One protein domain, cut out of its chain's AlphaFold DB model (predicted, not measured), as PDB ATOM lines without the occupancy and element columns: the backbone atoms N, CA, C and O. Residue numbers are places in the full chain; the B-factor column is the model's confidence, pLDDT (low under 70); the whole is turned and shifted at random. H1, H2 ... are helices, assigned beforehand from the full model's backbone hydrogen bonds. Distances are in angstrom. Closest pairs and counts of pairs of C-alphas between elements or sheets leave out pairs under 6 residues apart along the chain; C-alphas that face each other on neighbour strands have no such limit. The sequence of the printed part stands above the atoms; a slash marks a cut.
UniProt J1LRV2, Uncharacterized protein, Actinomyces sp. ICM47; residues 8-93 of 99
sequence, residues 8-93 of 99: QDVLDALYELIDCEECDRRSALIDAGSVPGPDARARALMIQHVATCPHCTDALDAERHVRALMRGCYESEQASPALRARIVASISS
ATOM      1  N   GLN A   8     135.565 118.512  66.633       97.31
ATOM      2  CA  GLN A   8     136.603 119.501  66.919       97.31
ATOM      3  C   GLN A   8     136.960 119.520  68.405       97.31
ATOM      4  O   GLN A   8     138.139 119.495  68.731       97.31
ATOM      5  N   ASP A   9     135.966 119.451  69.296       96.69
ATOM      6  CA  ASP A   9     136.215 119.399  70.743       96.69
ATOM      7  C   ASP A   9     137.057 118.171  71.134       96.69
ATOM      8  O   ASP A   9     137.894 118.247  72.030       96.69
ATOM      9  N   VAL A  10     136.840 117.030  70.466       97.25
ATOM     10  CA  VAL A  10     137.634 115.809  70.681       97.25
ATOM     11  C   VAL A  10     139.055 115.979  70.152       97.25
ATOM     12  O   VAL A  10     140.000 115.610  70.841       97.25
ATOM     13  N   LEU A  11     139.215 116.532  68.948       97.44
ATOM     14  CA  LEU A  11     140.530 116.749  68.338       97.44
ATOM     15  C   LEU A  11     141.371 117.753  69.136       97.44
ATOM     16  O   LEU A  11     142.567 117.534  69.312       97.44
ATOM     17  N   ASP A  12     140.746 118.805  69.664       96.81
ATOM     18  CA  ASP A  12     141.409 119.822  70.484       96.81
ATOM     19  C   ASP A  12     141.901 119.264  71.830       96.81
ATOM     20  O   ASP A  12     142.855 119.793  72.395       96.81
ATOM     21  N   ALA A  13     141.270 118.198  72.336       96.50
ATOM     22  CA  ALA A  13     141.602 117.551  73.607       96.50
ATOM     23  C   ALA A  13     142.195 116.136  73.443       96.50
ATOM     24  O   ALA A  13     142.246 115.366  74.407       96.50
ATOM     25  N   LEU A  14     142.605 115.761  72.225       97.00
ATOM     26  CA  LEU A  14     142.983 114.389  71.868       97.00
ATOM     27  C   LEU A  14     144.098 113.842  72.768       97.00
ATOM     28  O   LEU A  14     144.015 112.719  73.268       97.00
ATOM     29  N   TYR A  15     145.134 114.650  72.993       95.81
ATOM     30  CA  TYR A  15     146.290 114.246  73.784       95.81
ATOM     31  C   TYR A  15     145.941 114.112  75.261       95.81
ATOM     32  O   TYR A  15     146.347 113.144  75.894       95.81
ATOM     33  N   GLU A  16     145.148 115.032  75.810       95.38
ATOM     34  CA  GLU A  16     144.699 114.987  77.198       95.38
ATOM     35  C   GLU A  16     143.798 113.780  77.465       95.38
ATOM     36  O   GLU A  16     143.874 113.198  78.548       95.38
ATOM     37  N   LEU A  17     142.961 113.389  76.497       95.62
ATOM     38  CA  LEU A  17     142.144 112.178  76.594       95.62
ATOM     39  C   LEU A  17     143.027 110.934  76.713       95.62
ATOM     40  O   LEU A  17     142.838 110.146  77.638       95.62
ATOM     41  N   ILE A  18     144.033 110.800  75.846       96.12
ATOM     42  CA  ILE A  18     144.967 109.667  75.888       96.12
ATOM     43  C   ILE A  18     145.842 109.719  77.149       96.12
ATOM     44  O   ILE A  18     146.040 108.697  77.798       96.12
ATOM     45  N   ASP A  19     146.302 110.897  77.578       94.50
ATOM     46  CA  ASP A  19     147.064 111.047  78.825       94.50
ATOM     47  C   ASP A  19     146.245 110.615  80.054       94.50
ATOM     48  O   ASP A  19     146.801 110.080  81.016       94.50
ATOM     49  N   CYS A  20     144.929 110.852  80.047       93.88
ATOM     50  CA  CYS A  20     144.032 110.391  81.107       93.88
ATOM     51  C   CYS A  20     143.822 108.870  81.088       93.88
ATOM     52  O   CYS A  20     143.605 108.301  82.153       93.88
ATOM     53  N   GLU A  21     143.889 108.220  79.921       91.31
ATOM     54  CA  GLU A  21     143.855 106.754  79.793       91.31
ATOM     55  C   GLU A  21     145.172 106.107  80.252       91.31
ATOM     56  O   GLU A  21     145.164 105.038  80.858       91.31
ATOM     57  N   GLU A  22     146.309 106.750  79.970       90.56
ATOM     58  CA  GLU A  22     147.644 106.224  80.283       90.56
ATOM     59  C   GLU A  22     148.091 106.530  81.730       90.56
ATOM     60  O   GLU A  22     148.992 105.869  82.252       90.56
ATOM     61  N   CYS A  23     147.492 107.526  82.399       91.56
ATOM     62  CA  CYS A  23     147.865 107.937  83.752       91.56
ATOM     63  C   CYS A  23     146.662 108.381  84.600       91.56
ATOM     64  O   CYS A  23     146.234 109.535  84.539       91.56
ATOM     65  N   ASP A  24     146.216 107.522  85.523       84.38
ATOM     66  CA  ASP A  24     145.117 107.825  86.458       84.38
ATOM     67  C   ASP A  24     145.317 109.152  87.211       84.38
ATOM     68  O   ASP A  24     144.375 109.914  87.437       84.38
ATOM     69  N   ARG A  25     146.568 109.485  87.556       91.62
ATOM     70  CA  ARG A  25     146.899 110.726  88.272       91.62
ATOM     71  C   ARG A  25     146.651 111.981  87.430       91.62
ATOM     72  O   ARG A  25     146.402 113.040  88.005       91.62
ATOM     73  N   ARG A  26     146.710 111.887  86.097       92.31
ATOM     74  CA  ARG A  26     146.466 113.017  85.192       92.31
ATOM     75  C   ARG A  26     145.032 113.519  85.322       92.31
ATOM     76  O   ARG A  26     144.840 114.715  85.518       92.31
ATOM     77  N   SER A  27     144.060 112.607  85.292       91.25
ATOM     78  CA  SER A  27     142.639 112.954  85.429       91.25
ATOM     79  C   SER A  27     142.358 113.667  86.757       91.25
ATOM     80  O   SER A  27     141.747 114.733  86.765       91.25
ATOM     81  N   ALA A  28     142.927 113.168  87.859       92.38
ATOM     82  CA  ALA A  28     142.800 113.786  89.177       92.38
ATOM     83  C   ALA A  28     143.398 115.204  89.242       92.38
ATOM     84  O   ALA A  28     142.828 116.085  89.880       92.38
ATOM     85  N   LEU A  29     144.538 115.446  88.584       93.31
ATOM     86  CA  LEU A  29     145.151 116.778  88.532       93.31
ATOM     87  C   LEU A  29     144.309 117.768  87.720       93.31
ATOM     88  O   LEU A  29     144.220 118.934  88.107       93.31
ATOM     89  N   ILE A  30     143.698 117.319  86.620       92.44
ATOM     90  CA  ILE A  30     142.787 118.142  85.810       92.44
ATOM     91  C   ILE A  30     141.532 118.476  86.617       92.44
ATOM     92  O   ILE A  30     141.152 119.640  86.715       92.44
ATOM     93  N   ASP A  31     140.929 117.476  87.260       92.38
ATOM     94  CA  ASP A  31     139.698 117.651  88.035       92.38
ATOM     95  C   ASP A  31     139.912 118.529  89.280       92.38
ATOM     96  O   ASP A  31     139.010 119.253  89.698       92.38
ATOM     97  N   ALA A  32     141.126 118.529  89.838       93.62
ATOM     98  CA  ALA A  32     141.542 119.451  90.894       93.62
ATOM     99  C   ALA A  32     141.915 120.859  90.379       93.62
ATOM    100  O   ALA A  32     142.341 121.702  91.171       93.62
ATOM    101  N   GLY A  33     141.834 121.115  89.068       92.31
ATOM    102  CA  GLY A  33     142.233 122.380  88.440       92.31
ATOM    103  C   GLY A  33     143.734 122.676  88.523       92.31
ATOM    104  O   GLY A  33     144.153 123.813  88.322       92.31
ATOM    105  N   SER A  34     144.555 121.673  88.848       93.31
ATOM    106  CA  SER A  34     146.007 121.823  89.009       93.31
ATOM    107  C   SER A  34     146.744 121.878  87.671       93.31
ATOM    108  O   SER A  34     147.854 122.402  87.598       93.31
ATOM    109  N   VAL A  35     146.146 121.322  86.617       91.81
ATOM    110  CA  VAL A  35     146.652 121.356  85.238       91.81
ATOM    111  C   VAL A  35     145.475 121.560  84.272       91.81
ATOM    112  O   VAL A  35     144.357 121.167  84.606       91.81
ATOM    113  N   PRO A  36     145.690 122.168  83.092       91.56
ATOM    114  CA  PRO A  36     144.633 122.319  82.095       91.56
ATOM    115  C   PRO A  36     144.210 120.965  81.516       91.56
ATOM    116  O   PRO A  36     145.021 120.042  81.414       91.56
ATOM    117  N   GLY A  37     142.946 120.871  81.111       91.69
ATOM    118  CA  GLY A  37     142.387 119.720  80.410       91.69
ATOM    119  C   GLY A  37     140.857 119.697  80.464       91.69
ATOM    120  O   GLY A  37     140.257 120.478  81.211       91.69
ATOM    121  N   PRO A  38     140.209 118.818  79.681       94.00
ATOM    122  CA  PRO A  38     138.765 118.623  79.750       94.00
ATOM    123  C   PRO A  38     138.375 118.076  81.126       94.00
ATOM    124  O   PRO A  38     138.974 117.111  81.598       94.00
ATOM    125  N   ASP A  39     137.360 118.666  81.760       92.81
ATOM    126  CA  ASP A  39     136.828 118.173  83.035       92.81
ATOM    127  C   ASP A  39     136.217 116.763  82.906       92.81
ATOM    128  O   ASP A  39     135.966 116.265  81.803       92.81
ATOM    129  N   ALA A  40     135.952 116.104  84.037       92.44
ATOM    130  CA  ALA A  40     135.406 114.745  84.060       92.44
ATOM    131  C   ALA A  40     134.138 114.555  83.210       92.44
ATOM    132  O   ALA A  40     133.968 113.513  82.571       92.44
ATOM    133  N   ARG A  41     133.251 115.556  83.169       93.50
ATOM    134  CA  ARG A  41     132.008 115.476  82.397       93.50
ATOM    135  C   ARG A  41     132.289 115.609  80.903       93.50
ATOM    136  O   ARG A  41     131.733 114.843  80.120       93.50
ATOM    137  N   ALA A  42     133.131 116.562  80.513       94.12
ATOM    138  CA  ALA A  42     133.551 116.750  79.131       94.12
ATOM    139  C   ALA A  42     134.255 115.496  78.598       94.12
ATOM    140  O   ALA A  42     133.856 114.989  77.551       94.12
ATOM    141  N   ARG A  43     135.195 114.920  79.364       95.06
ATOM    142  CA  ARG A  43     135.875 113.662  79.003       95.06
ATOM    143  C   ARG A  43     134.891 112.521  78.769       95.06
ATOM    144  O   ARG A  43     134.984 111.839  77.754       95.06
ATOM    145  N   ALA A  44     133.922 112.331  79.666       94.50
ATOM    146  CA  ALA A  44     132.926 111.270  79.518       94.50
ATOM    147  C   ALA A  44     132.089 111.427  78.234       94.50
ATOM    148  O   ALA A  44     131.853 110.450  77.523       94.50
ATOM    149  N   LEU A  45     131.679 112.656  77.905       95.94
ATOM    150  CA  LEU A  45     130.934 112.938  76.676       95.94
ATOM    151  C   LEU A  45     131.802 112.771  75.419       95.94
ATOM    152  O   LEU A  45     131.315 112.280  74.403       95.94
ATOM    153  N   MET A  46     133.084 113.137  75.484       96.62
ATOM    154  CA  MET A  46     134.044 112.918  74.398       96.62
ATOM    155  C   MET A  46     134.259 111.427  74.135       96.62
ATOM    156  O   MET A  46     134.160 111.003  72.989       96.62
ATOM    157  N   ILE A  47     134.449 110.612  75.176       95.06
ATOM    158  CA  ILE A  47     134.572 109.150  75.040       95.06
ATOM    159  C   ILE A  47     133.308 108.557  74.405       95.06
ATOM    160  O   ILE A  47     133.392 107.722  73.503       95.06
ATOM    161  N   GLN A  48     132.128 109.023  74.825       95.81
ATOM    162  CA  GLN A  48     130.866 108.603  74.219       95.81
ATOM    163  C   GLN A  48     130.784 108.983  72.731       95.81
ATOM    164  O   GLN A  48     130.321 108.181  71.920       95.81
ATOM    165  N   HIS A  49     131.245 110.181  72.362       96.50
ATOM    166  CA  HIS A  49     131.313 110.613  70.967       96.50
ATOM    167  C   HIS A  49     132.258 109.719  70.155       96.50
ATOM    168  O   HIS A  49     131.851 109.185  69.121       96.50
ATOM    169  N   VAL A  50     133.484 109.501  70.646       96.94
ATOM    170  CA  VAL A  50     134.502 108.656  70.003       96.94
ATOM    171  C   VAL A  50     133.936 107.277  69.690       96.94
ATOM    172  O   VAL A  50     134.019 106.849  68.546       96.94
ATOM    173  N   ALA A  51     133.248 106.643  70.645       96.12
ATOM    174  CA  ALA A  51     132.667 105.308  70.480       96.12
ATOM    175  C   ALA A  51     131.654 105.175  69.321       96.12
ATOM    176  O   ALA A  51     131.315 104.061  68.929       96.12
ATOM    177  N   THR A  52     131.145 106.289  68.786       96.31
ATOM    178  CA  THR A  52     130.149 106.305  67.699       96.31
ATOM    179  C   THR A  52     130.619 107.037  66.441       96.31
ATOM    180  O   THR A  52     129.935 106.989  65.418       96.31
ATOM    181  N   CYS A  53     131.778 107.696  66.489       97.81
ATOM    182  CA  CYS A  53     132.316 108.508  65.406       97.81
ATOM    183  C   CYS A  53     133.584 107.850  64.834       97.81
ATOM    184  O   CYS A  53     134.634 107.911  65.482       97.81
ATOM    185  N   PRO A  54     133.531 107.266  63.616       98.00
ATOM    186  CA  PRO A  54     134.690 106.612  63.003       98.00
ATOM    187  C   PRO A  54     135.898 107.543  62.880       98.00
ATOM    188  O   PRO A  54     137.004 107.165  63.230       98.00
ATOM    189  N   HIS A  55     135.673 108.804  62.502       97.75
ATOM    190  CA  HIS A  55     136.742 109.791  62.364       97.75
ATOM    191  C   HIS A  55     137.512 110.032  63.673       97.75
ATOM    192  O   HIS A  55     138.737 110.104  63.669       97.75
ATOM    193  N   CYS A  56     136.800 110.157  64.796       98.19
ATOM    194  CA  CYS A  56     137.430 110.370  66.098       98.19
ATOM    195  C   CYS A  56     138.058 109.085  66.651       98.19
ATOM    196  O   CYS A  56     139.092 109.162  67.307       98.19
ATOM    197  N   THR A  57     137.468 107.918  66.366       98.19
ATOM    198  CA  THR A  57     138.085 106.619  66.684       98.19
ATOM    199  C   THR A  57     139.427 106.479  65.973       98.19
ATOM    200  O   THR A  57     140.441 106.262  66.631       98.19
ATOM    201  N   ASP A  58     139.452 106.713  64.657       98.31
ATOM    202  CA  ASP A  58     140.667 106.636  63.845       98.31
ATOM    203  C   ASP A  58     141.747 107.609  64.346       98.31
ATOM    204  O   ASP A  58     142.924 107.255  64.400       98.31
ATOM    205  N   ALA A  59     141.361 108.825  64.751       98.12
ATOM    206  CA  ALA A  59     142.292 109.816  65.292       98.12
ATOM    207  C   ALA A  59     142.920 109.373  66.626       98.12
ATOM    208  O   ALA A  59     144.139 109.485  66.788       98.12
ATOM    209  N   LEU A  60     142.121 108.846  67.565       97.31
ATOM    210  CA  LEU A  60     142.650 108.312  68.826       97.31
ATOM    211  C   LEU A  60     143.567 107.112  68.583       97.31
ATOM    212  O   LEU A  60     144.640 107.032  69.178       97.31
ATOM    213  N   ASP A  61     143.165 106.189  67.714       97.62
ATOM    214  CA  ASP A  61     143.945 104.984  67.441       97.62
ATOM    215  C   ASP A  61     145.262 105.304  66.730       97.62
ATOM    216  O   ASP A  61     146.300 104.738  67.084       97.62
ATOM    217  N   ALA A  62     145.256 106.260  65.797       98.06
ATOM    218  CA  ALA A  62     146.473 106.753  65.162       98.06
ATOM    219  C   ALA A  62     147.450 107.339  66.193       98.06
ATOM    220  O   ALA A  62     148.627 106.973  66.200       98.06
ATOM    221  N   GLU A  63     146.973 108.193  67.100       97.69
ATOM    222  CA  GLU A  63     147.823 108.793  68.132       97.69
ATOM    223  C   GLU A  63     148.361 107.744  69.116       97.69
ATOM    224  O   GLU A  63     149.562 107.704  69.397       97.69
ATOM    225  N   ARG A  64     147.512 106.818  69.583       96.44
ATOM    226  CA  ARG A  64     147.944 105.682  70.417       96.44
ATOM    227  C   ARG A  64     149.030 104.861  69.722       96.44
ATOM    228  O   ARG A  64     150.011 104.468  70.357       96.44
ATOM    229  N   HIS A  65     148.878 104.620  68.421       97.12
ATOM    230  CA  HIS A  65     149.849 103.869  67.633       97.12
ATOM    231  C   HIS A  65     151.190 104.604  67.524       97.12
ATOM    232  O   HIS A  65     152.241 104.002  67.756       97.12
ATOM    233  N   VAL A  66     151.169 105.910  67.244       96.31
ATOM    234  CA  VAL A  66     152.383 106.740  67.196       96.31
ATOM    235  C   VAL A  66     153.094 106.741  68.549       96.31
ATOM    236  O   VAL A  66     154.306 106.521  68.600       96.31
ATOM    237  N   ARG A  67     152.363 106.910  69.656       95.12
ATOM    238  CA  ARG A  67     152.936 106.851  71.012       95.12
ATOM    239  C   ARG A  67     153.563 105.498  71.321       95.12
ATOM    240  O   ARG A  67     154.658 105.450  71.879       95.12
ATOM    241  N   ALA A  68     152.902 104.401  70.953       94.12
ATOM    242  CA  ALA A  68     153.445 103.056  71.123       94.12
ATOM    243  C   ALA A  68     154.745 102.861  70.326       94.12
ATOM    244  O   ALA A  68     155.726 102.361  70.879       94.12
ATOM    245  N   LEU A  69     154.782 103.317  69.070       95.00
ATOM    246  CA  LEU A  69     155.977 103.260  68.228       95.00
ATOM    247  C   LEU A  69     157.120 104.087  68.820       95.00
ATOM    248  O   LEU A  69     158.227 103.576  68.974       95.00
ATOM    249  N   MET A  70     156.845 105.331  69.218       92.69
ATOM    250  CA  MET A  70     157.839 106.204  69.845       92.69
ATOM    251  C   MET A  70     158.400 105.573  71.120       92.69
ATOM    252  O   MET A  70     159.614 105.506  71.280       92.69
ATOM    253  N   ARG A  71     157.544 105.042  72.003       90.44
ATOM    254  CA  ARG A  71     158.008 104.334  73.206       90.44
ATOM    255  C   ARG A  71     158.912 103.161  72.847       90.44
ATOM    256  O   ARG A  71     160.012 103.102  73.375       90.44
ATOM    257  N   GLY A  72     158.509 102.304  71.909       90.25
ATOM    258  CA  GLY A  72     159.321 101.162  71.479       90.25
ATOM    259  C   GLY A  72     160.681 101.557  70.891       90.25
ATOM    260  O   GLY A  72     161.679 100.892  71.156       90.25
ATOM    261  N   CYS A  73     160.757 102.664  70.144       89.00
ATOM    262  CA  CYS A  73     162.018 103.162  69.586       89.00
ATOM    263  C   CYS A  73     163.015 103.647  70.651       89.00
ATOM    264  O   CYS A  73     164.218 103.572  70.417       89.00
ATOM    265  N   TYR A  74     162.534 104.142  71.795       83.94
ATOM    266  CA  TYR A  74     163.376 104.748  72.834       83.94
ATOM    267  C   TYR A  74     163.389 103.965  74.159       83.94
ATOM    268  O   TYR A  74     164.052 104.383  75.105       83.94
ATOM    269  N   GLU A  75     162.701 102.823  74.251       78.88
ATOM    270  CA  GLU A  75     162.553 102.049  75.494       78.88
ATOM    271  C   GLU A  75     163.895 101.534  76.037       78.88
ATOM    272  O   GLU A  75     164.127 101.521  77.247       78.88
ATOM    273  N   SER A  76     164.809 101.142  75.147       75.75
ATOM    274  CA  SER A  76     166.117 100.596  75.521       75.75
ATOM    275  C   SER A  76     167.170 101.658  75.843       75.75
ATOM    276  O   SER A  76     168.182 101.347  76.478       75.75
ATOM    277  N   GLU A  77     166.968 102.905  75.414       80.88
ATOM    278  CA  GLU A  77     167.936 103.981  75.619       80.88
ATOM    279  C   GLU A  77     167.660 104.711  76.933       80.88
ATOM    280  O   GLU A  77     166.830 105.612  77.036       80.88
ATOM    281  N   GLN A  78     168.394 104.336  77.981       79.00
ATOM    282  CA  GLN A  78     168.329 105.078  79.235       79.00
ATOM    283  C   GLN A  78     168.964 106.462  79.082       79.00
ATOM    284  O   GLN A  78     170.088 106.606  78.597       79.00
ATOM    285  N   ALA A  79     168.279 107.481  79.610       84.38
ATOM    286  CA  ALA A  79     168.853 108.809  79.781       84.38
ATOM    287  C   ALA A  79     170.192 108.736  80.537       84.38
ATOM    288  O   ALA A  79     170.341 107.968  81.496       84.38
ATOM    289  N   SER A  80     171.154 109.575  80.138       91.19
ATOM    290  CA  SER A  80     172.494 109.552  80.729       91.19
ATOM    291  C   SER A  80     172.446 109.729  82.257       91.19
ATOM    292  O   SER A  80     171.624 110.506  82.767       91.19
ATOM    293  N   PRO A  81     173.335 109.066  83.025       93.19
ATOM    294  CA  PRO A  81     173.340 109.174  84.486       93.19
ATOM    295  C   PRO A  81     173.445 110.622  84.979       93.19
ATOM    296  O   PRO A  81     172.796 110.998  85.952       93.19
ATOM    297  N   ALA A  82     174.207 111.457  84.266       95.12
ATOM    298  CA  ALA A  82     174.353 112.876  84.568       95.12
ATOM    299  C   ALA A  82     173.033 113.649  84.417       95.12
ATOM    300  O   ALA A  82     172.704 114.477  85.265       95.12
ATOM    301  N   LEU A  83     172.251 113.372  83.367       93.50
ATOM    302  CA  LEU A  83     170.941 113.997  83.185       93.50
ATOM    303  C   LEU A  83     169.964 113.550  84.277       93.50
ATOM    304  O   LEU A  83     169.298 114.390  84.882       93.50
ATOM    305  N   ARG A  84     169.932 112.249  84.583       92.62
ATOM    306  CA  ARG A  84     169.091 111.703  85.660       92.62
ATOM    307  C   ARG A  84     169.415 112.358  87.002       92.62
ATOM    308  O   ARG A  84     168.505 112.819  87.683       92.62
ATOM    309  N   ALA A  85     170.698 112.469  87.345       93.88
ATOM    310  CA  ALA A  85     171.145 113.121  88.574       93.88
ATOM    311  C   ALA A  85     170.712 114.594  88.643       93.88
ATOM    312  O   ALA A  85     170.217 115.042  89.674       93.88
ATOM    313  N   ARG A  86     170.833 115.339  87.535       94.12
ATOM    314  CA  ARG A  86     170.390 116.741  87.456       94.12
ATOM    315  C   ARG A  86     168.885 116.894  87.660       94.12
ATOM    316  O   ARG A  86     168.471 117.789  88.390       94.12
ATOM    317  N   ILE A  87     168.079 116.033  87.038       93.38
ATOM    318  CA  ILE A  87     166.619 116.060  87.195       93.38
ATOM    319  C   ILE A  87     166.249 115.771  88.648       93.38
ATOM    320  O   ILE A  87     165.515 116.552  89.245       93.38
ATOM    321  N   VAL A  88     166.810 114.710  89.242       93.62
ATOM    322  CA  VAL A  88     166.569 114.354  90.651       93.62
ATOM    323  C   VAL A  88     166.945 115.506  91.586       93.62
ATOM    324  O   VAL A  88     166.165 115.855  92.470       93.62
ATOM    325  N   ALA A  89     168.100 116.140  91.371       92.56
ATOM    326  CA  ALA A  89     168.513 117.296  92.160       92.56
ATOM    327  C   ALA A  89     167.526 118.469  92.018       92.56
ATOM    328  O   ALA A  89     167.150 119.069  93.020       92.56
ATOM    329  N   SER A  90     167.061 118.753  90.797       90.44
ATOM    330  CA  SER A  90     166.117 119.843  90.524       90.44
ATOM    331  C   SER A  90     164.736 119.628  91.143       90.44
ATOM    332  O   SER A  90     164.112 120.599  91.555       90.44
ATOM    333  N   ILE A  91     164.233 118.391  91.189       92.56
ATOM    334  CA  ILE A  91     162.914 118.098  91.783       92.56
ATOM    335  C   ILE A  91     162.971 117.977  93.311       92.56
ATOM    336  O   ILE A  91     161.944 118.103  93.969       92.56
ATOM    337  N   SER A  92     164.159 117.727  93.872       91.06
ATOM    338  CA  SER A  92     164.357 117.531  95.317       91.06
ATOM    339  C   SER A  92     164.862 118.790  96.029       91.06
ATOM    340  O   SER A  92     164.940 118.806  97.257       91.06
ATOM    341  N   SER A  93     165.254 119.832  95.289       84.19
ATOM    342  CA  SER A  93     165.788 121.061  95.878       84.19
ATOM    343  C   SER A  93     164.690 121.879  96.556       84.19
ATOM    344  O   SER A  93     163.674 122.192  95.938       84.19
TER     345      SER A  93
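What this domain is: This is residues 8 to 93 of the 99 residues of an uncharacterized protein of Actinomyces sp. ICM47 (UniProt J1LRV2). A small body of short helices, H1 to H4, sits over the first part of a long helix, H5, which runs on beyond it as an arm to a lone helix, H6. H4 and H6 stand at the two ends of H5 like the sides of a wide, open U, and residues 68 to 93 stick out free. The printed part has 86 residues with six named helices, H1 to H6 in chain order, and no named strand: all helix. It is loose, with a radius of gyration of the C-alphas of 16.3 A and spans of 47 by 32 by 18 A.

Where its parts are: H1, residues 8 to 12, begins at C-alpha 8 (136.603, 119.501, 66.919). H2 is residues 14 to 22, H3 24 to 31 and H4 40 to 50, 15.3 A long. H5, residues 54 to 74, measures 30.4 A from C-alpha 54 (134.690, 106.612, 63.003). H6, residues 81 to 92, measures 16.4 A and ends at C-alpha 92 (164.357, 117.531, 95.317).

How they stand to each other: H5 is the hub. Its residues 56 to 59 only just touch H1, with 3 pairs of C-alphas within 8 A, closest Val 10 and Cys 56 at 7.1 A. Its residues 60 to 64 only just touch H2, also with 3 pairs, closest C-alphas Leu 14 and Leu 60 at 6.8 A, at a steep tilt of 61 degrees, the same way. H4 and H5 touch only at the corner, only just, with 3 pairs, closest C-alphas Val 50 and Cys 56 at 5.2 A, about perpendicular at 76 degrees. H2 and H3 too touch only at the corner, only just, with 3 pairs, closest C-alphas Cys 20 and Ser 27 at 5.2 A. H5 and H6 are apart. Every O i to N i+4 pair is within hydrogen-bond range in H1, H2, H4, H5 and H6; in H3, 3 of 4.

The domain as a whole: The C-alphas farthest apart, Thr 52 and Ser 93, are 47.8 A from each other. The printed part has no cut, no link is long, and no printed residue is under 70 in pLDDT.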